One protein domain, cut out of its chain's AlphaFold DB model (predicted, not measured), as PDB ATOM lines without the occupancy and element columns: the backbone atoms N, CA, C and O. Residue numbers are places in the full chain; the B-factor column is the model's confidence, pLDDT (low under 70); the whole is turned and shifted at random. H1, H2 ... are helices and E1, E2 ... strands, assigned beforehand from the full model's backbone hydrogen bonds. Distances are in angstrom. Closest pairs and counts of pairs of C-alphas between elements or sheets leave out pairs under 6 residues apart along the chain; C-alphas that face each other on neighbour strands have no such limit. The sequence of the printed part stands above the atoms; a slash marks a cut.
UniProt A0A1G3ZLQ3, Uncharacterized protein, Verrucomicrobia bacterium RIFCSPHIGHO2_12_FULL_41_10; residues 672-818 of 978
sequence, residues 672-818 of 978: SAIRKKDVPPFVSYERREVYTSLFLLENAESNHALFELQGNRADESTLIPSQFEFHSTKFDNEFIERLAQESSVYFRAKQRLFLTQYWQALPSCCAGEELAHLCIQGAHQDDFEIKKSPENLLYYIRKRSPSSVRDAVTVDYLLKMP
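This is residues 672 to 818 of the 978 residues of an uncharacterized protein of Verrucomicrobia bacterium RIFCSPHIGHO2_12_FULL_41_10 (UniProt A0A1G3ZLQ3). Two sheets stand face to face as a sandwich: a twisted one of four strands, E4 E7 E10 E5, and a smaller one of three, E6 E9 E8. From one end the hairpin of E2 and E3 reaches away as an arm whose tip, residues 699 to 704, sticks out, while the one named helix, H1, sits at the opposite end and only grazes the larger sheet. The printed part has 147 residues, with one named helix and ten named strands in the order E1 E2 E3 E4 H1 E5 E6 E7 E8 E9 E10; the larger sheet, in the order E4 E7 E10 E5, is mixed, and the smaller, E6 E9 E8, is antiparallel. The class is mostly strand, though 65 of the 147 residues, under half, are in named elements. The whole is only just compact, close to loose, with a radius of gyration of the C-alphas of 17.4 A and spans of 60 by 40 by 23 A.

Start at residues 672 to 673, which pair antiparallel with residues 747 to 748 of E5, the strand of residues 745 to 755. Go on to E1, residues 689 to 691, which pairs with no named strand and runs on at 64 degrees into E2, residues 693 to 696. E2 and E3, residues 707 to 710, form an antiparallel hairpin at 160 degrees, with N 695 and O 708 2.9 A apart. Next, residues 720 to 721 pair antiparallel with residues 787 to 788 of E8, residues 784 to 788. E4, residues 725 to 727, is an edge strand, parallel at 20 degrees to E7, residues 770 to 776; N 727 and O 774 are 2.8 A apart. H1, residues 733 to 741, only grazes this sheet, with its residues 736 to 740; the closest C-alphas of H1 and E5 are those of Leu 739 and Tyr 746, 7.6 A apart. In H1 every O i to N i+4 pair is within hydrogen-bond range. E5, the other edge strand, bends by 67 degrees at residue 752 and is antiparallel at 162 degrees to E10, residues 807 to 817; N 751 and O 811 are 3.0 A apart. E10 is antiparallel to E7 at 153 degrees, with N 775 and O 812 2.7 A apart. E4, H1 and E5 make a split strand-helix-strand unit, two strands running the same way with E7 and E10 between them in the sheet; its crossover is right-handed. In the second sheet, E6, residues 760 to 762, is antiparallel at 134 degrees to E9, residues 795 to 799, and N 762 and O 795 are 2.8 A apart. E8 and E9 form a hairpin at 159 degrees, with N 796 and O 787 2.7 A apart. The two sheets make a sandwich, face to face, with the facing parts 9.6 A centre to centre and the strands of the one at 23 degrees to those of the other.

Find C-alpha 689 at (-49.888, -34.083, 25.956), where the three residues of E1 begin; E2 and E3 have four each. After the three residues of E4, H1 covers 12.6 A. Find C-alpha 745 at (-35.925, -17.580, 17.640); from there E5 runs 28.3 A. The three residues of E6 follow, then E7 at 17.7 A, E8 at 13.9 A and E9 at 14.0 A. E10 runs 29.8 A to C-alpha 817 at (-36.835, -22.878, 18.304).

The two C-alphas farthest apart, those of Asn 699 and Glu 734, are 59.6 A apart. The printed part has no cut, and the link from E3 to E4, 14 residues, is long. The mean pLDDT of the printed part is 86.6; look for values under 70 at residues 701 to 705 and 802 to 807.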
ATOM      1  N   SER A 672     -45.132 -16.374  24.386       92.69
ATOM      2  CA  SER A 672     -44.917 -15.033  23.846       92.69
ATOM      3  C   SER A 672     -43.576 -14.961  23.122       92.69
ATOM      4  O   SER A 672     -42.583 -15.544  23.561       92.69
ATOM      5  N   ALA A 673     -43.540 -14.256  21.991       92.38
ATOM      6  CA  ALA A 673     -42.305 -14.060  21.246       92.38
ATOM      7  C   ALA A 673     -41.434 -12.973  21.874       92.38
ATOM      8  O   ALA A 673     -41.923 -11.901  22.232       92.38
ATOM      9  N   ILE A 674     -40.128 -13.236  21.953       92.75
ATOM     10  CA  ILE A 674     -39.152 -12.238  22.404       92.75
ATOM     11  C   ILE A 674     -38.979 -11.128  21.356       92.75
ATOM     12  O   ILE A 674     -38.946  -9.945  21.696       92.75
ATOM     13  N   ARG A 675     -38.941 -11.482  20.062       88.69
ATOM     14  CA  ARG A 675     -38.909 -10.513  18.955       88.69
ATOM     15  C   ARG A 675     -40.309 -10.315  18.385       88.69
ATOM     16  O   ARG A 675     -40.970 -11.279  18.023       88.69
ATOM     17  N   LYS A 676     -40.717  -9.058  18.171       77.56
ATOM     18  CA  LYS A 676     -42.051  -8.707  17.628       77.56
ATOM     19  C   LYS A 676     -42.381  -9.321  16.259       77.56
ATOM     20  O   LYS A 676     -43.552  -9.414  15.917       77.56
ATOM     21  N   LYS A 677     -41.366  -9.660  15.458       80.88
ATOM     22  CA  LYS A 677     -41.534 -10.250  14.118       80.88
ATOM     23  C   LYS A 677     -41.784 -11.761  14.150       80.88
ATOM     24  O   LYS A 677     -42.261 -12.303  13.159       80.88
ATOM     25  N   ASP A 678     -41.410 -12.426  15.241       84.94
ATOM     26  CA  ASP A 678     -41.561 -13.869  15.367       84.94
ATOM     27  C   ASP A 678     -42.978 -14.179  15.855       84.94
ATOM     28  O   ASP A 678     -43.551 -13.443  16.661       84.94
ATOM     29  N   VAL A 679     -43.551 -15.272  15.357       83.50
ATOM     30  CA  VAL A 679     -44.937 -15.651  15.643       83.50
ATOM     31  C   VAL A 679     -44.927 -16.925  16.491       83.50
ATOM     32  O   VAL A 679     -44.464 -17.949  15.983       83.50
ATOM     33  N   PRO A 680     -45.400 -16.889  17.754       86.00
ATOM     34  CA  PRO A 680     -45.523 -18.088  18.585       86.00
ATOM     35  C   PRO A 680     -46.590 -19.040  18.013       86.00
ATOM     36  O   PRO A 680     -47.383 -18.628  17.156       86.00
ATOM     37  N   PRO A 681     -46.650 -20.310  18.463       83.25
ATOM     38  CA  PRO A 681     -47.719 -21.201  18.033       83.25
ATOM     39  C   PRO A 681     -49.076 -20.638  18.473       83.25
ATOM     40  O   PRO A 681     -49.199 -20.017  19.531       83.25
ATOM     41  N   PHE A 682     -50.117 -20.868  17.671       81.38
ATOM     42  CA  PHE A 682     -51.482 -20.622  18.141       81.38
ATOM     43  C   PHE A 682     -51.776 -21.507  19.352       81.38
ATOM     44  O   PHE A 682     -51.275 -22.625  19.427       81.38
ATOM     45  N   VAL A 683     -52.656 -21.052  20.248       81.56
ATOM     46  CA  VAL A 683     -53.018 -21.797  21.472       81.56
ATOM     47  C   VAL A 683     -53.528 -23.210  21.161       81.56
ATOM     48  O   VAL A 683     -53.279 -24.153  21.903       81.56
ATOM     49  N   SER A 684     -54.178 -23.393  20.005       79.19
ATOM     50  CA  SER A 684     -54.616 -24.704  19.511       79.19
ATOM     51  C   SER A 684     -53.473 -25.659  19.142       79.19
ATOM     52  O   SER A 684     -53.717 -26.842  18.946       79.19
ATOM     53  N   TYR A 685     -52.242 -25.176  19.022       86.12
ATOM     54  CA  TYR A 685     -51.054 -25.951  18.658       86.12
ATOM     55  C   TYR A 685     -49.991 -25.957  19.766       86.12
ATOM     56  O   TYR A 685     -48.835 -26.273  19.505       86.12
ATOM     57  N   GLU A 686     -50.361 -25.617  21.003       88.06
ATOM     58  CA  GLU A 686     -49.494 -25.855  22.160       88.06
ATOM     59  C   GLU A 686     -49.400 -27.364  22.435       88.06
ATOM     60  O   GLU A 686     -50.424 -28.052  22.514       88.06
ATOM     61  N   ARG A 687     -48.179 -27.880  22.615       90.25
ATOM     62  CA  ARG A 687     -47.924 -29.281  22.980       90.25
ATOM     63  C   ARG A 687     -48.043 -29.422  24.492       90.25
ATOM     64  O   ARG A 687     -47.160 -28.974  25.224       90.25
ATOM     65  N   ARG A 688     -49.133 -30.036  24.956       86.44
ATOM     66  CA  ARG A 688     -49.355 -30.336  26.382       86.44
ATOM     67  C   ARG A 688     -49.235 -31.823  26.662       86.44
ATOM     68  O   ARG A 688     -48.496 -32.220  27.555       86.44
ATOM     69  N   GLU A 689     -49.904 -32.630  25.849       87.44
ATOM     70  CA  GLU A 689     -49.888 -34.083  25.956       87.44
ATOM     71  C   GLU A 689     -49.404 -34.690  24.646       87.44
ATOM     72  O   GLU A 689     -49.840 -34.291  23.563       87.44
ATOM     73  N   VAL A 690     -48.494 -35.658  24.743       90.44
ATOM     74  CA  VAL A 690     -47.883 -36.300  23.579       90.44
ATOM     75  C   VAL A 690     -47.989 -37.813  23.729       90.44
ATOM     76  O   VAL A 690     -47.390 -38.408  24.623       90.44
ATOM     77  N   TYR A 691     -48.736 -38.445  22.827       91.62
ATOM     78  CA  TYR A 691     -48.976 -39.884  22.832       91.62
ATOM     79  C   TYR A 691     -48.199 -40.576  21.711       91.62
ATOM     80  O   TYR A 691     -48.461 -40.393  20.515       91.62
ATOM     81  N   THR A 692     -47.235 -41.399  22.113       91.50
ATOM     82  CA  THR A 692     -46.309 -42.109  21.222       91.50
ATOM     83  C   THR A 692     -46.845 -43.470  20.789       91.50
ATOM     84  O   THR A 692     -46.485 -43.939  19.710       91.50
ATOM     85  N   SER A 693     -47.801 -44.045  21.525       90.19
ATOM     86  CA  SER A 693     -48.368 -45.373  21.258       90.19
ATOM     87  C   SER A 693     -49.894 -45.344  21.199       90.19
ATOM     88  O   SER A 693     -50.541 -44.555  21.889       90.19
ATOM     89  N   LEU A 694     -50.459 -46.206  20.352       91.19
ATOM     90  CA  LEU A 694     -51.896 -46.397  20.155       91.19
ATOM     91  C   LEU A 694     -52.198 -47.894  20.205       91.19
ATOM     92  O   LEU A 694     -51.575 -48.663  19.477       91.19
ATOM     93  N   PHE A 695     -53.171 -48.274  21.027       89.19
ATOM     94  CA  PHE A 695     -53.718 -49.624  21.091       89.19
ATOM     95  C   PHE A 695     -55.211 -49.589  20.766       89.19
ATOM     96  O   PHE A 695     -55.943 -48.711  21.231       89.19
ATOM     97  N   LEU A 696     -55.657 -50.546  19.957       88.44
ATOM     98  CA  LEU A 696     -57.059 -50.726  19.594       88.44
ATOM     99  C   LEU A 696     -57.629 -51.858  20.444       88.44
ATOM    100  O   LEU A 696     -57.063 -52.948  20.479       88.44
ATOM    101  N   LEU A 697     -58.734 -51.602  21.136       85.88
ATOM    102  CA  LEU A 697     -59.340 -52.575  22.041       85.88
ATOM    103  C   LEU A 697     -60.406 -53.384  21.292       85.88
ATOM    104  O   LEU A 697     -61.290 -52.803  20.668       85.88
ATOM    105  N   GLU A 698     -60.323 -54.718  21.323       80.75
ATOM    106  CA  GLU A 698     -61.261 -55.594  20.594       80.75
ATOM    107  C   GLU A 698     -62.605 -55.780  21.315       80.75
ATOM    108  O   GLU A 698     -63.636 -55.916  20.659       80.75
ATOM    109  N   ASN A 699     -62.591 -55.752  22.652       78.69
ATOM    110  CA  ASN A 699     -63.755 -55.944  23.520       78.69
ATOM    111  C   ASN A 699     -63.801 -54.849  24.591       78.69
ATOM    112  O   ASN A 699     -63.604 -55.112  25.778       78.69
ATOM    113  N   ALA A 700     -63.990 -53.601  24.171       71.25
ATOM    114  CA  ALA A 700     -64.111 -52.491  25.103       71.25
ATOM    115  C   ALA A 700     -65.377 -52.624  25.967       71.25
ATOM    116  O   ALA A 700     -66.464 -52.881  25.453       71.25
ATOM    117  N   GLU A 701     -65.248 -52.369  27.271       66.19
ATOM    118  CA  GLU A 701     -66.379 -52.330  28.218       66.19
ATOM    119  C   GLU A 701     -67.377 -51.203  27.898       66.19
ATOM    120  O   GLU A 701     -68.519 -51.214  28.353       66.19
ATOM    121  N   SER A 702     -66.944 -50.211  27.118       64.81
ATOM    122  CA  SER A 702     -67.736 -49.061  26.703       64.81
ATOM    123  C   SER A 702     -67.263 -48.542  25.353       64.81
ATOM    124  O   SER A 702     -66.068 -48.515  25.055       64.81
ATOM    125  N   ASN A 703     -68.198 -47.996  24.581       61.59
ATOM    126  CA  ASN A 703     -67.904 -47.289  23.339       61.59
ATOM    127  C   ASN A 703     -67.003 -46.056  23.545       61.59
ATOM    128  O   ASN A 703     -66.482 -45.526  22.571       61.59
ATOM    129  N   HIS A 704     -66.810 -45.584  24.782       58.75
ATOM    130  CA  HIS A 704     -65.897 -44.487  25.132       58.75
ATOM    131  C   HIS A 704     -64.464 -44.949  25.463       58.75
ATOM    132  O   HIS A 704     -63.609 -44.119  25.753       58.75
ATOM    133  N   ALA A 705     -64.185 -46.251  25.375       69.81
ATOM    134  CA  ALA A 705     -62.885 -46.852  25.666       69.81
ATOM    135  C   ALA A 705     -62.461 -47.820  24.550       69.81
ATOM    136  O   ALA A 705     -62.046 -48.940  24.820       69.81
ATOM    137  N   LEU A 706     -62.605 -47.406  23.289       77.88
ATOM    138  CA  LEU A 706     -62.257 -48.215  22.109       77.88
ATOM    139  C   LEU A 706     -60.765 -48.140  21.751       77.88
ATOM    140  O   LEU A 706     -60.238 -49.012  21.059       77.88
ATOM    141  N   PHE A 707     -60.092 -47.093  22.220       83.50
ATOM    142  CA  PHE A 707     -58.694 -46.789  21.958       83.50
ATOM    143  C   PHE A 707     -57.978 -46.502  23.266       83.50
ATOM    144  O   PHE A 707     -58.530 -45.857  24.157       83.50
ATOM    145  N   GLU A 708     -56.721 -46.905  23.346       84.38
ATOM    146  CA  GLU A 708     -55.841 -46.557  24.449       84.38
ATOM    147  C   GLU A 708     -54.602 -45.847  23.899       84.38
ATOM    148  O   GLU A 708     -53.839 -46.403  23.106       84.38
ATOM    149  N   LEU A 709     -54.429 -44.586  24.298       83.56
ATOM    150  CA  LEU A 709     -53.260 -43.780  23.979       83.56
ATOM    151  C   LEU A 709     -52.271 -43.832  25.145       83.56
ATOM    152  O   LEU A 709     -52.608 -43.533  26.294       83.56
ATOM    153  N   GLN A 710     -51.024 -44.183  24.833       84.94
ATOM    154  CA  GLN A 710     -49.928 -44.282  25.798       84.94
ATOM    155  C   GLN A 710     -48.724 -43.436  25.356       84.94
ATOM    156  O   GLN A 710     -48.671 -42.929  24.234       84.94
ATOM    157  N   GLY A 711     -47.752 -43.271  26.256       78.25
ATOM    158  CA  GLY A 711     -46.507 -42.537  25.993       78.25
ATOM    159  C   GLY A 711     -46.460 -41.115  26.548       78.25
ATOM    160  O   GLY A 711     -45.394 -40.507  26.569       78.25
ATOM    161  N   ASN A 712     -47.567 -40.603  27.093       80.44
ATOM    162  CA  ASN A 712     -47.607 -39.303  27.769       80.44
ATOM    163  C   ASN A 712     -47.126 -39.388  29.234       80.44
ATOM    164  O   ASN A 712     -47.744 -38.827  30.137       80.44
ATOM    165  N   ARG A 713     -46.063 -40.157  29.508       76.44
ATOM    166  CA  ARG A 713     -45.544 -40.371  30.866       76.44
ATOM    167  C   ARG A 713     -44.053 -40.085  30.957       76.44
ATOM    168  O   ARG A 713     -43.303 -40.329  30.017       76.44
ATOM    169  N   ALA A 714     -43.644 -39.618  32.128       73.31
ATOM    170  CA  ALA A 714     -42.252 -39.557  32.535       73.31
ATOM    171  C   ALA A 714     -41.858 -40.894  33.171       73.31
ATOM    172  O   ALA A 714     -42.242 -41.179  34.305       73.31
ATOM    173  N   ASP A 715     -41.115 -41.714  32.435       76.56
ATOM    174  CA  ASP A 715     -40.441 -42.880  32.999       76.56
ATOM    175  C   ASP A 715     -39.028 -42.463  33.418       76.56
ATOM    176  O   ASP A 715     -38.215 -42.066  32.586       76.56
ATOM    177  N   GLU A 716     -38.735 -42.520  34.721       77.62
ATOM    178  CA  GLU A 716     -37.429 -42.139  35.275       77.62
ATOM    179  C   GLU A 716     -36.265 -42.807  34.534       77.62
ATOM    180  O   GLU A 716     -35.217 -42.189  34.360       77.62
ATOM    181  N   SER A 717     -36.461 -44.053  34.091       80.06
ATOM    182  CA  SER A 717     -35.436 -44.838  33.411       80.06
ATOM    183  C   SER A 717     -35.120 -44.342  31.995       80.06
ATOM    184  O   SER A 717     -34.030 -44.614  31.493       80.06
ATOM    185  N   THR A 718     -36.028 -43.586  31.365       83.38
ATOM    186  CA  THR A 718     -35.873 -43.077  29.991       83.38
ATOM    187  C   THR A 718     -35.583 -41.578  29.933       83.38
ATOM    188  O   THR A 718     -35.113 -41.078  28.911       83.38
ATOM    189  N   LEU A 719     -35.830 -40.846  31.022       90.44
ATOM    190  CA  LEU A 719     -35.622 -39.404  31.101       90.44
ATOM    191  C   LEU A 719     -34.135 -39.011  31.082       90.44
ATOM    192  O   LEU A 719     -33.333 -39.469  31.896       90.44
ATOM    193  N   ILE A 720     -33.787 -38.058  30.214       93.88
ATOM    194  CA  ILE A 720     -32.413 -37.570  30.029       93.88
ATOM    195  C   ILE A 720     -32.262 -36.169  30.648       93.88
ATOM    196  O   ILE A 720     -33.140 -35.324  30.445       93.88
ATOM    197  N   PRO A 721     -31.170 -35.868  31.382       92.12
ATOM    198  CA  PRO A 721     -30.908 -34.524  31.901       92.12
ATOM    199  C   PRO A 721     -30.975 -33.447  30.813       92.12
ATOM    200  O   PRO A 721     -30.393 -33.599  29.741       92.12
ATOM    201  N   SER A 722     -31.682 -32.350  31.091       91.12
ATOM    202  CA  SER A 722     -31.728 -31.185  30.200       91.12
ATOM    203  C   SER A 722     -30.675 -30.164  30.610       91.12
ATOM    204  O   SER A 722     -30.554 -29.844  31.791       91.12
ATOM    205  N   GLN A 723     -29.922 -29.648  29.641       91.94
ATOM    206  CA  GLN A 723     -29.012 -28.526  29.860       91.94
ATOM    207  C   GLN A 723     -29.786 -27.224  29.672       91.94
ATOM    208  O   GLN A 723     -30.449 -27.056  28.656       91.94
ATOM    209  N   PHE A 724     -29.726 -26.336  30.660       94.50
ATOM    210  CA  PHE A 724     -30.338 -25.011  30.623       94.50
ATOM    211  C   PHE A 724     -29.580 -24.078  31.570       94.50
ATOM    212  O   PHE A 724     -28.941 -24.527  32.524       94.50
ATOM    213  N   GLU A 725     -29.677 -22.776  31.333       95.25
ATOM    214  CA  GLU A 725     -29.153 -21.764  32.249       95.25
ATOM    215  C   GLU A 725     -30.221 -21.375  33.280       95.25
ATOM    216  O   GLU A 725     -31.339 -20.990  32.920       95.25
ATOM    217  N   PHE A 726     -29.888 -21.481  34.570       94.75
ATOM    218  CA  PHE A 726     -30.800 -21.143  35.661       94.75
ATOM    219  C   PHE A 726     -30.625 -19.700  36.144       94.75
ATOM    220  O   PHE A 726     -29.518 -19.251  36.427       94.75
ATOM    221  N   HIS A 727     -31.751 -19.009  36.322       92.94
ATOM    222  CA  HIS A 727     -31.846 -17.649  36.839       92.94
ATOM    223  C   HIS A 727     -32.653 -17.657  38.143       92.94
ATOM    224  O   HIS A 727     -33.816 -18.054  38.162       92.94
ATOM    225  N   SER A 728     -32.062 -17.202  39.249       83.38
ATOM    226  CA  SER A 728     -32.652 -17.328  40.597       83.38
ATOM    227  C   SER A 728     -33.741 -16.299  40.939       83.38
ATOM    228  O   SER A 728     -34.439 -16.445  41.943       83.38
ATOM    229  N   THR A 729     -33.891 -15.235  40.142       83.69
ATOM    230  CA  THR A 729     -34.788 -14.108  40.462       83.69
ATOM    231  C   THR A 729     -35.850 -13.865  39.393       83.69
ATOM    232  O   THR A 729     -37.035 -14.077  39.651       83.69
ATOM    233  N   LYS A 730     -35.445 -13.375  38.218       90.12
ATOM    234  CA  LYS A 730     -36.287 -13.114  37.040       90.12
ATOM    235  C   LYS A 730     -35.412 -12.938  35.801       90.12
ATOM    236  O   LYS A 730     -34.248 -12.573  35.925       90.12
ATOM    237  N   PHE A 731     -36.005 -13.073  34.618       92.06
ATOM    238  CA  PHE A 731     -35.412 -12.519  33.402       92.06
ATOM    239  C   PHE A 731     -35.520 -10.991  33.446       92.06
ATOM    240  O   PHE A 731     -36.633 -10.450  33.474       92.06
ATOM    241  N   ASP A 732     -34.385 -10.298  33.509       88.19
ATOM    242  CA  ASP A 732     -34.352  -8.841  33.401       88.19
ATOM    243  C   ASP A 732     -34.553  -8.371  31.946       88.19
ATOM    244  O   ASP A 732     -34.497  -9.152  30.993       88.19
ATOM    245  N   ASN A 733     -34.879  -7.088  31.773       89.50
ATOM    246  CA  ASN A 733     -35.197  -6.547  30.450       89.50
ATOM    247  C   ASN A 733     -33.965  -6.492  29.539       89.50
ATOM    248  O   ASN A 733     -34.107  -6.708  28.342       89.50
ATOM    249  N   GLU A 734     -32.777  -6.242  30.093       91.00
ATOM    250  CA  GLU A 734     -31.529  -6.166  29.329       91.00
ATOM    251  C   GLU A 734     -31.181  -7.529  28.716       91.00
ATOM    252  O   GLU A 734     -30.838  -7.630  27.538       91.00
ATOM    253  N   PHE A 735     -31.366  -8.603  29.481       92.94
ATOM    254  CA  PHE A 735     -31.230  -9.980  29.037       92.94
ATOM    255  C   PHE A 735     -32.212 -10.321  27.913       92.94
ATOM    256  O   PHE A 735     -31.815 -10.875  26.887       92.94
ATOM    257  N   ILE A 736     -33.488  -9.953  28.072       92.81
ATOM    258  CA  ILE A 736     -34.511 -10.168  27.040       92.81
ATOM    259  C   ILE A 736     -34.190  -9.371  25.765       92.81
ATOM    260  O   ILE A 736     -34.329  -9.901  24.663       92.81
ATOM    261  N   GLU A 737     -33.730  -8.125  25.893       91.56
ATOM    262  CA  GLU A 737     -33.311  -7.292  24.762       91.56
ATOM    263  C   GLU A 737     -32.083  -7.863  24.048       91.56
ATOM    264  O   GLU A 737     -32.039  -7.856  22.817       91.56
ATOM    265  N   ARG A 738     -31.121  -8.420  24.792       93.12
ATOM    266  CA  ARG A 738     -29.958  -9.110  24.226       93.12
ATOM    267  C   ARG A 738     -30.373 -10.345  23.430       93.12
ATOM    268  O   ARG A 738     -29.977 -10.474  22.275       93.12
ATOM    269  N   LEU A 739     -31.232 -11.199  23.992       92.19
ATOM    270  CA  LEU A 739     -31.775 -12.363  23.278       92.19
ATOM    271  C   LEU A 739     -32.578 -11.957  22.033       92.19
ATOM    272  O   LEU A 739     -32.536 -12.641  21.013       92.19
ATOM    273  N   ALA A 740     -33.280 -10.820  22.074       90.19
ATOM    274  CA  ALA A 740     -34.012 -10.294  20.924       90.19
ATOM    275  C   ALA A 740     -33.101  -9.865  19.756       90.19
ATOM    276  O   ALA A 740     -33.585  -9.716  18.630       90.19
ATOM    277  N   GLN A 741     -31.805  -9.653  20.001       90.00
ATOM    278  CA  GLN A 741     -30.819  -9.299  18.976       90.00
ATOM    279  C   GLN A 741     -30.144 -10.524  18.346       90.00
ATOM    280  O   GLN A 741     -29.525 -10.402  17.288       90.00
ATOM    281  N   GLU A 742     -30.282 -11.706  18.946       89.56
ATOM    282  CA  GLU A 742     -29.719 -12.935  18.398       89.56
ATOM    283  C   GLU A 742     -30.447 -13.389  17.122       89.56
ATOM    284  O   GLU A 742     -31.594 -13.021  16.844       89.56
ATOM    285  N   SER A 743     -29.767 -14.210  16.315       84.25
ATOM    286  CA  SER A 743     -30.345 -14.790  15.097       84.25
ATOM    287  C   SER A 743     -31.428 -15.826  15.416       84.25
ATOM    288  O   SER A 743     -32.457 -15.857  14.730       84.25
ATOM    289  N   SER A 744     -31.225 -16.608  16.479       90.50
ATOM    290  CA  SER A 744     -32.143 -17.636  16.977       90.50
ATOM    291  C   SER A 744     -33.522 -17.070  17.341       90.50
ATOM    292  O   SER A 744     -33.668 -15.908  17.717       90.50
ATOM    293  N   VAL A 745     -34.554 -17.908  17.223       93.00
ATOM    294  CA  VAL A 745     -35.925 -17.580  17.640       93.00
ATOM    295  C   VAL A 745     -36.144 -18.116  19.053       93.00
ATOM    296  O   VAL A 745     -35.923 -19.302  19.299       93.00
ATOM    297  N   TYR A 746     -36.609 -17.252  19.955       95.50
ATOM    298  CA  TYR A 746     -36.917 -17.601  21.341       95.50
ATOM    299  C   TYR A 746     -38.371 -17.293  21.679       95.50
ATOM    300  O   TYR A 746     -38.862 -16.189  21.406       95.50
ATOM    301  N   PHE A 747     -39.029 -18.243  22.339       96.06
ATOM    302  CA  PHE A 747     -40.358 -18.070  22.914       96.06
ATOM    303  C   PHE A 747     -40.314 -18.222  24.427       96.06
ATOM    304  O   PHE A 747     -39.676 -19.129  24.957       96.06
ATOM    305  N   ARG A 748     -41.005 -17.318  25.118       95.94
ATOM    306  CA  ARG A 748     -41.118 -17.287  26.573       95.94
ATOM    307  C   ARG A 748     -42.464 -17.829  27.006       95.94
ATOM    308  O   ARG A 748     -43.487 -17.369  26.499       95.94
ATOM    309  N   ALA A 749     -42.453 -18.717  27.988       94.81
ATOM    310  CA  ALA A 749     -43.640 -19.160  28.699       94.81
ATOM    311  C   ALA A 749     -43.513 -18.862  30.187       94.81
ATOM    312  O   ALA A 749     -42.438 -18.973  30.775       94.81
ATOM    313  N   LYS A 750     -44.640 -18.494  30.797       92.44
ATOM    314  CA  LYS A 750     -44.733 -18.242  32.230       92.44
ATOM    315  C   LYS A 750     -46.007 -18.865  32.773       92.44
ATOM    316  O   LYS A 750     -47.100 -18.468  32.383       92.44
ATOM    317  N   GLN A 751     -45.862 -19.813  33.688       89.50
ATOM    318  CA  GLN A 751     -46.985 -20.547  34.268       89.50
ATOM    319  C   GLN A 751     -46.787 -20.799  35.758       89.50
ATOM    320  O   GLN A 751     -45.663 -20.843  36.261       89.50
ATOM    321  N   ARG A 752     -47.898 -20.983  36.467       86.25
ATOM    322  CA  ARG A 752     -47.904 -21.376  37.874       86.25
ATOM    323  C   ARG A 752     -48.094 -22.886  37.966       86.25
ATOM    324  O   ARG A 752     -49.039 -23.403  37.385       86.25
ATOM    325  N   LEU A 753     -47.218 -23.566  38.698       83.25
ATOM    326  CA  LEU A 753     -47.248 -25.016  38.905       83.25
ATOM    327  C   LEU A 753     -47.170 -25.341  40.397       83.25
ATOM    328  O   LEU A 753     -46.637 -24.558  41.182       83.25
ATOM    329  N   PHE A 754     -47.669 -26.513  40.780       81.62
ATOM    330  CA  PHE A 754     -47.482 -27.066  42.119       81.62
ATOM    331  C   PHE A 754     -46.396 -28.132  42.063       81.62
ATOM    332  O   PHE A 754     -46.674 -29.268  41.686       81.62
ATOM    333  N   LEU A 755     -45.159 -27.790  42.420       80.75
ATOM    334  CA  LEU A 755     -44.076 -28.770  42.361       80.75
ATOM    335  C   LEU A 755     -44.227 -29.817  43.465       80.75
ATOM    336  O   LEU A 755     -44.466 -29.505  44.632       80.75
ATOM    337  N   THR A 756     -44.074 -31.079  43.072       81.44
ATOM    338  CA  THR A 756     -44.101 -32.256  43.948       81.44
ATOM    339  C   THR A 756     -42.915 -33.159  43.615       81.44
ATOM    340  O   THR A 756     -42.158 -32.875  42.689       81.44
ATOM    341  N   GLN A 757     -42.755 -34.271  44.333       77.62
ATOM    342  CA  GLN A 757     -41.769 -35.311  43.999       77.62
ATOM    343  C   GLN A 757     -42.067 -36.060  42.682       77.62
ATOM    344  O   GLN A 757     -41.261 -36.874  42.234       77.62
ATOM    345  N   TYR A 758     -43.231 -35.826  42.070       82.50
ATOM    346  CA  TYR A 758     -43.647 -36.481  40.834       82.50
ATOM    347  C   TYR A 758     -43.347 -35.601  39.623       82.50
ATOM    348  O   TYR A 758     -43.491 -34.379  39.677       82.50
ATOM    349  N   TRP A 759     -42.952 -36.240  38.523       85.94
ATOM    350  CA  TRP A 759     -42.684 -35.570  37.256       85.94
ATOM    351  C   TRP A 759     -43.941 -34.938  36.670       85.94
ATOM    352  O   TRP A 759     -44.958 -35.604  36.489       85.94
ATOM    353  N   GLN A 760     -43.835 -33.663  36.312       86.69
ATOM    354  CA  GLN A 760     -44.883 -32.898  35.643       86.69
ATOM    355  C   GLN A 760     -44.352 -32.355  34.324       86.69
ATOM    356  O   GLN A 760     -43.251 -31.808  34.287       86.69
ATOM    357  N   ALA A 761     -45.113 -32.518  33.242       89.31
ATOM    358  CA  ALA A 761     -44.719 -32.012  31.933       89.31
ATOM    359  C   ALA A 761     -44.777 -30.477  31.898       89.31
ATOM    360  O   ALA A 761     -45.730 -29.864  32.379       89.31
ATOM    361  N   LEU A 762     -43.774 -29.857  31.284       92.69
ATOM    362  CA  LEU A 762     -43.807 -28.459  30.881       92.69
ATOM    363  C   LEU A 762     -44.401 -28.372  29.468       92.69
ATOM    364  O   LEU A 762     -43.952 -29.111  28.585       92.69
ATOM    365  N   PRO A 763     -45.365 -27.468  29.219       91.88
ATOM    366  CA  PRO A 763     -45.865 -27.213  27.879       91.88
ATOM    367  C   PRO A 763     -44.745 -26.815  26.920       91.88
ATOM    368  O   PRO A 763     -43.789 -26.126  27.295       91.88
ATOM    369  N   SER A 764     -44.918 -27.209  25.666       93.31
ATOM    370  CA  SER A 764     -43.922 -27.124  24.602       93.31
ATOM    371  C   SER A 764     -44.510 -26.463  23.342       93.31
ATOM    372  O   SER A 764     -45.719 -26.523  23.107       93.31
ATOM    373  N   CYS A 765     -43.673 -25.820  22.522       91.44
ATOM    374  CA  CYS A 765     -44.066 -25.237  21.233       91.44
ATOM    375  C   CYS A 765     -43.930 -26.236  20.079       91.44
ATOM    376  O   CYS A 765     -44.771 -26.265  19.184       91.44
ATOM    377  N   CYS A 766     -42.845 -27.014  20.052       92.62
ATOM    378  CA  CYS A 766     -42.573 -28.008  19.012       92.62
ATOM    379  C   CYS A 766     -41.653 -29.128  19.527       92.62
ATOM    380  O   CYS A 766     -40.877 -28.942  20.460       92.62
ATOM    381  N   ALA A 767     -41.687 -30.295  18.885       92.44
ATOM    382  CA  ALA A 767     -40.816 -31.428  19.219       92.44
ATOM    383  C   ALA A 767     -39.300 -31.120  19.155       92.44
ATOM    384  O   ALA A 767     -38.510 -31.698  19.905       92.44
ATOM    385  N   GLY A 768     -38.890 -30.219  18.256       90.38
ATOM    386  CA  GLY A 768     -37.485 -29.892  17.980       90.38
ATOM    387  C   GLY A 768     -36.888 -28.766  18.826       90.38
ATOM    388  O   GLY A 768     -35.785 -28.320  18.525       90.38
ATOM    389  N   GLU A 769     -37.596 -28.269  19.838       94.38
ATOM    390  CA  GLU A 769     -37.125 -27.147  20.653       94.38
ATOM    391  C   GLU A 769     -36.101 -27.536  21.730       94.38
ATOM    392  O   GLU A 769     -36.043 -28.678  22.212       94.38
ATOM    393  N   GLU A 770     -35.353 -26.531  22.177       95.94
ATOM    394  CA  GLU A 770     -34.364 -26.607  23.250       95.94
ATOM    395  C   GLU A 770     -34.776 -25.696  24.420       95.94
ATOM    396  O   GLU A 770     -35.070 -24.517  24.219       95.94
ATOM    397  N   LEU A 771     -34.804 -26.227  25.646       97.50
ATOM    398  CA  LEU A 771     -34.983 -25.420  26.857       97.50
ATOM    399  C   LEU A 771     -33.682 -24.665  27.145       97.50
ATOM    400  O   LEU A 771     -32.731 -25.252  27.643       97.50
ATOM    401  N   ALA A 772     -33.641 -23.372  26.829       96.44
ATOM    402  CA  ALA A 772     -32.415 -22.583  26.908       96.44
ATOM    403  C   ALA A 772     -32.206 -21.961  28.295       96.44
ATOM    404  O   ALA A 772     -31.119 -22.049  28.865       96.44
ATOM    405  N   HIS A 773     -33.257 -21.354  28.855       97.00
ATOM    406  CA  HIS A 773     -33.175 -20.666  30.144       97.00
ATOM    407  C   HIS A 773     -34.406 -20.941  31.003       97.00
ATOM    408  O   HIS A 773     -35.521 -21.074  30.494       97.00
ATOM    409  N   LEU A 774     -34.201 -20.966  32.316       96.50
ATOM    410  CA  LEU A 774     -35.233 -21.223  33.312       96.50
ATOM    411  C   LEU A 774     -35.094 -20.255  34.483       96.50
ATOM    412  O   LEU A 774     -34.000 -20.035  34.990       96.50
ATOM    413  N   CYS A 775     -36.220 -19.752  34.966       95.25
ATOM    414  CA  CYS A 775     -36.326 -18.972  36.181       95.25
ATOM    415  C   CYS A 775     -37.488 -19.490  37.032       95.25
ATOM    416  O   CYS A 775     -38.631 -19.554  36.576       95.25
ATOM    417  N   ILE A 776     -37.208 -19.806  38.296       92.56
ATOM    418  CA  ILE A 776     -38.228 -20.155  39.289       92.56
ATOM    419  C   ILE A 776     -38.014 -19.241  40.487       92.56
ATOM    420  O   ILE A 776     -37.023 -19.356  41.203       92.56
ATOM    421  N   GLN A 777     -38.928 -18.288  40.666       83.06
ATOM    422  CA  GLN A 777     -38.762 -17.237  41.665       83.06
ATOM    423  C   GLN A 777     -38.690 -17.837  43.076       83.06
ATOM    424  O   GLN A 777     -39.648 -18.459  43.531       83.06
ATOM    425  N   GLY A 778     -37.574 -17.598  43.770       79.81
ATOM    426  CA  GLY A 778     -37.374 -18.040  45.153       79.81
ATOM    427  C   GLY A 778     -36.955 -19.503  45.316       79.81
ATOM    428  O   GLY A 778     -36.900 -19.965  46.450       79.81
ATOM    429  N   ALA A 779     -36.651 -20.212  44.225       85.00
ATOM    430  CA  ALA A 779     -36.062 -21.549  44.271       85.00
ATOM    431  C   ALA A 779     -34.556 -21.499  43.972       85.00
ATOM    432  O   ALA A 779     -34.082 -20.660  43.203       85.00
ATOM    433  N   HIS A 780     -33.809 -22.433  44.546       87.88
ATOM    434  CA  HIS A 780     -32.447 -22.759  44.146       87.88
ATOM    435  C   HIS A 780     -32.456 -23.863  43.083       87.88
ATOM    436  O   HIS A 780     -33.374 -24.679  43.022       87.88
ATOM    437  N   GLN A 781     -31.419 -23.913  42.242       87.94
ATOM    438  CA  GLN A 781     -31.296 -24.935  41.193       87.94
ATOM    439  C   GLN A 781     -31.314 -26.367  41.755       87.94
ATOM    440  O   GLN A 781     -31.788 -27.282  41.088       87.94
ATOM    441  N   ASP A 782     -30.838 -26.546  42.987       88.75
ATOM    442  CA  ASP A 782     -30.805 -27.837  43.675       88.75
ATOM    443  C   ASP A 782     -32.170 -28.258  44.254       88.75
ATOM    444  O   ASP A 782     -32.341 -29.414  44.635       88.75
ATOM    445  N   ASP A 783     -33.171 -27.370  44.284       88.12
ATOM    446  CA  ASP A 783     -34.500 -27.689  44.829       88.12
ATOM    447  C   ASP A 783     -35.330 -28.553  43.868       88.12
ATOM    448  O   ASP A 783     -36.269 -29.251  44.270       88.12
ATOM    449  N   PHE A 784     -34.989 -28.521  42.581       91.12
ATOM    450  CA  PHE A 784     -35.735 -29.179  41.519       91.12
ATOM    451  C   PHE A 784     -34.806 -29.863  40.516       91.12
ATOM    452  O   PHE A 784     -33.578 -29.762  40.547       91.12
ATOM    453  N   GLU A 785     -35.403 -30.622  39.613       92.19
ATOM    454  CA  GLU A 785     -34.707 -31.131  38.445       92.19
ATOM    455  C   GLU A 785     -35.617 -31.137  37.228       92.19
ATOM    456  O   GLU A 785     -36.834 -31.295  37.348       92.19
ATOM    457  N   ILE A 786     -34.999 -30.943  36.060       94.62
ATOM    458  CA  ILE A 786     -35.661 -30.997  34.764       94.62
ATOM    459  C   ILE A 786     -34.974 -32.033  33.885       94.62
ATOM    460  O   ILE A 786     -33.750 -32.029  33.725       94.62
ATOM    461  N   LYS A 787     -35.780 -32.903  33.285       95.00
ATOM    462  CA  LYS A 787     -35.331 -33.897  32.312       95.00
ATOM    463  C   LYS A 787     -36.217 -33.862  31.072       95.00
ATOM    464  O   LYS A 787     -37.369 -33.452  31.144       95.00
ATOM    465  N   LYS A 788     -35.693 -34.310  29.934       95.06
ATOM    466  CA  LYS A 788     -36.429 -34.440  28.675       95.06
ATOM    467  C   LYS A 788     -36.693 -35.912  28.396       95.06
ATOM    468  O   LYS A 788     -35.797 -36.741  28.559       95.06
ATOM    469  N   SER A 789     -37.901 -36.232  27.953       93.31
ATOM    470  CA  SER A 789     -38.211 -37.568  27.445       93.31
ATOM    471  C   SER A 789     -37.763 -37.684  25.985       93.31
ATOM    472  O   SER A 789     -38.192 -36.872  25.162       93.31
ATOM    473  N   PRO A 790     -36.921 -38.667  25.620       91.00
ATOM    474  CA  PRO A 790     -36.565 -38.912  24.225       91.00
ATOM    475  C   PRO A 790     -37.734 -39.498  23.421       91.00
ATOM    476  O   PRO A 790     -37.750 -39.379  22.199       91.00
ATOM    477  N   GLU A 791     -38.711 -40.109  24.097       89.56
ATOM    478  CA  GLU A 791     -39.862 -40.742  23.457       89.56
ATOM    479  C   GLU A 791     -40.894 -39.704  23.024       89.56
ATOM    480  O   GLU A 791     -41.267 -39.653  21.859       89.56
ATOM    481  N   ASN A 792     -41.343 -38.852  23.947       90.88
ATOM    482  CA  ASN A 792     -42.433 -37.905  23.692       90.88
ATOM    483  C   ASN A 792     -41.958 -36.448  23.524       90.88
ATOM    484  O   ASN A 792     -42.725 -35.561  23.136       90.88
ATOM    485  N   LEU A 793     -40.661 -36.201  23.736       93.75
ATOM    486  CA  LEU A 793     -39.991 -34.923  23.489       93.75
ATOM    487  C   LEU A 793     -40.533 -33.765  24.338       93.75
ATOM    488  O   LEU A 793     -40.383 -32.605  23.951       93.75
ATOM    489  N   LEU A 794     -41.156 -34.066  25.480       93.75
ATOM    490  CA  LEU A 794     -41.528 -33.085  26.497       93.75
ATOM    491  C   LEU A 794     -40.432 -32.943  27.556       93.75
ATOM    492  O   LEU A 794     -39.687 -33.887  27.847       93.75
ATOM    493  N   TYR A 795     -40.367 -31.754  28.149       95.50
ATOM    494  CA  TYR A 795     -39.597 -31.501  29.362       95.50
ATOM    495  C   TYR A 795     -40.464 -31.810  30.575       95.50
ATOM    496  O   TYR A 795     -41.646 -31.482  30.592       95.50
ATOM    497  N   TYR A 796     -39.872 -32.409  31.596       93.25
ATOM    498  CA  TYR A 796     -40.521 -32.754  32.848       93.25
ATOM    499  C   TYR A 796     -39.771 -32.116  34.003       93.25
ATOM    500  O   TYR A 796     -38.544 -32.159  34.027       93.25
ATOM    501  N   ILE A 797     -40.507 -31.560  34.961       92.19
ATOM    502  CA  ILE A 797     -39.980 -30.955  36.182       92.19
ATOM    503  C   ILE A 797     -40.513 -31.688  37.415       92.19
ATOM    504  O   ILE A 797     -41.672 -32.105  37.442       92.19
ATOM    505  N   ARG A 798     -39.678 -31.832  38.447       88.75
ATOM    506  CA  ARG A 798     -40.101 -32.242  39.794       88.75
ATOM    507  C   ARG A 798     -39.249 -31.581  40.873       88.75
ATOM    508  O   ARG A 798     -38.150 -31.104  40.596       88.75
ATOM    509  N   LYS A 799     -39.735 -31.608  42.110       88.25
ATOM    510  CA  LYS A 799     -38.988 -31.247  43.319       88.25
ATOM    511  C   LYS A 799     -38.082 -32.409  43.735       88.25
ATOM    512  O   LYS A 799     -38.527 -33.556  43.726       88.25
ATOM    513  N   ARG A 800     -36.831 -32.128  44.120       86.06
ATOM    514  CA  ARG A 800     -35.883 -33.172  44.565       86.06
ATOM    515  C   ARG A 800     -36.184 -33.688  45.967       86.06
ATOM    516  O   ARG A 800     -36.060 -34.883  46.220       86.06
ATOM    517  N   SER A 801     -36.568 -32.800  46.883       77.94
ATOM    518  CA  SER A 801     -36.833 -33.169  48.274       77.94
ATOM    519  C   SER A 801     -38.303 -33.561  48.472       77.94
ATOM    520  O   SER A 801     -39.184 -32.736  48.206       77.94
ATOM    521  N   PRO A 802     -38.595 -34.776  48.970       60.72
ATOM    522  CA  PRO A 802     -39.957 -35.200  49.262       60.72
ATOM    523  C   PRO A 802     -40.494 -34.423  50.472       60.72
ATOM    524  O   PRO A 802     -40.185 -34.731  51.619       60.72
ATOM    525  N   SER A 803     -41.301 -33.392  50.223       57.38
ATOM    526  CA  SER A 803     -42.161 -32.773  51.235       57.38
ATOM    527  C   SER A 803     -43.613 -33.124  50.940       57.38
ATOM    528  O   SER A 803     -44.044 -33.066  49.790       57.38
ATOM    529  N   SER A 804     -44.397 -33.433  51.974       50.69
ATOM    530  CA  SER A 804     -45.853 -33.617  51.865       50.69
ATOM    531  C   SER A 804     -46.600 -32.329  51.480       50.69
ATOM    532  O   SER A 804     -47.771 -32.379  51.111       50.69
ATOM    533  N   VAL A 805     -45.925 -31.178  51.540       56.00
ATOM    534  CA  VAL A 805     -46.461 -29.860  51.188       56.00
ATOM    535  C   VAL A 805     -46.233 -29.578  49.699       56.00
ATOM    536  O   VAL A 805     -45.110 -29.711  49.208       56.00
ATOM    537  N   ARG A 806     -47.311 -29.206  48.991       60.84
ATOM    538  CA  ARG A 806     -47.290 -28.740  47.596       60.84
ATOM    539  C   ARG A 806     -46.857 -27.272  47.562       60.84
ATOM    540  O   ARG A 806     -47.567 -26.429  48.107       60.84
ATOM    541  N   ASP A 807     -45.764 -26.958  46.870       67.19
ATOM    542  CA  ASP A 807     -45.307 -25.573  46.712       67.19
ATOM    543  C   ASP A 807     -45.815 -24.994  45.391       67.19
ATOM    544  O   ASP A 807     -45.437 -25.443  44.306       67.19
ATOM    545  N   ALA A 808     -46.682 -23.985  45.479       80.06
ATOM    546  CA  ALA A 808     -47.061 -23.185  44.323       80.06
ATOM    547  C   ALA A 808     -45.880 -22.303  43.896       80.06
ATOM    548  O   ALA A 808     -45.566 -21.322  44.568       80.06
ATOM    549  N   VAL A 809     -45.285 -22.601  42.747       85.50
ATOM    550  CA  VAL A 809     -44.186 -21.825  42.162       85.50
ATOM    551  C   VAL A 809     -44.590 -21.243  40.815       85.50
ATOM    552  O   VAL A 809     -45.458 -21.772  40.119       85.50
ATOM    553  N   THR A 810     -43.951 -20.143  40.425       90.19
ATOM    554  CA  THR A 810     -44.065 -19.610  39.062       90.19
ATOM    555  C   THR A 810     -42.823 -20.007  38.284       90.19
ATOM    556  O   THR A 810     -41.720 -19.601  38.647       90.19
ATOM    557  N   VAL A 811     -43.017 -20.786  37.223       92.50
ATOM    558  CA  VAL A 811     -41.965 -21.230  36.310       92.50
ATOM    559  C   VAL A 811     -42.002 -20.344  35.070       92.50
ATOM    560  O   VAL A 811     -43.009 -20.290  34.363       92.50
ATOM    561  N   ASP A 812     -40.910 -19.627  34.830       95.81
ATOM    562  CA  ASP A 812     -40.703 -18.721  33.702       95.81
ATOM    563  C   ASP A 812     -39.537 -19.268  32.877       95.81
ATOM    564  O   ASP A 812     -38.441 -19.449  33.401       95.81
ATOM    565  N   TYR A 813     -39.765 -19.621  31.616       96.75
ATOM    566  CA  TYR A 813     -38.784 -20.356  30.820       96.75
ATOM    567  C   TYR A 813     -38.754 -19.910  29.365       96.75
ATOM    568  O   TYR A 813     -39.741 -19.412  28.819       96.75
ATOM    569  N   LEU A 814     -37.588 -20.084  28.745       97.06
ATOM    570  CA  LEU A 814     -37.308 -19.706  27.365       97.06
ATOM    571  C   LEU A 814     -36.959 -20.939  26.543       97.06
ATOM    572  O   LEU A 814     -36.012 -21.665  26.851       97.06
ATOM    573  N   LEU A 815     -37.715 -21.132  25.469       97.12
ATOM    574  CA  LEU A 815     -37.518 -22.194  24.499       97.12
ATOM    575  C   LEU A 815     -36.881 -21.612  23.240       97.12
ATOM    576  O   LEU A 815     -37.404 -20.666  22.645       97.12
ATOM    577  N   LYS A 816     -35.766 -22.199  22.822       96.12
ATOM    578  CA  LYS A 816     -35.101 -21.902  21.558       96.12
ATOM    579  C   LYS A 816     -35.681 -22.793  20.466       96.12
ATOM    580  O   LYS A 816     -35.696 -24.019  20.596       96.12
ATOM    581  N   MET A 817     -36.184 -22.172  19.406       94.56
ATOM    582  CA  MET A 817     -36.835 -22.878  18.304       94.56
ATOM    583  C   MET A 817     -35.816 -23.370  17.266       94.56
ATOM    584  O   MET A 817     -34.823 -22.680  17.008       94.56
ATOM    585  N   PRO A 818     -36.067 -24.523  16.619       90.88
ATOM    586  CA  PRO A 818     -35.254 -24.976  15.497       90.88
ATOM    587  C   PRO A 818     -35.404 -24.034  14.294       90.88
ATOM    588  O   PRO A 818     -36.433 -23.382  14.116       90.88
TER     589      PRO A 818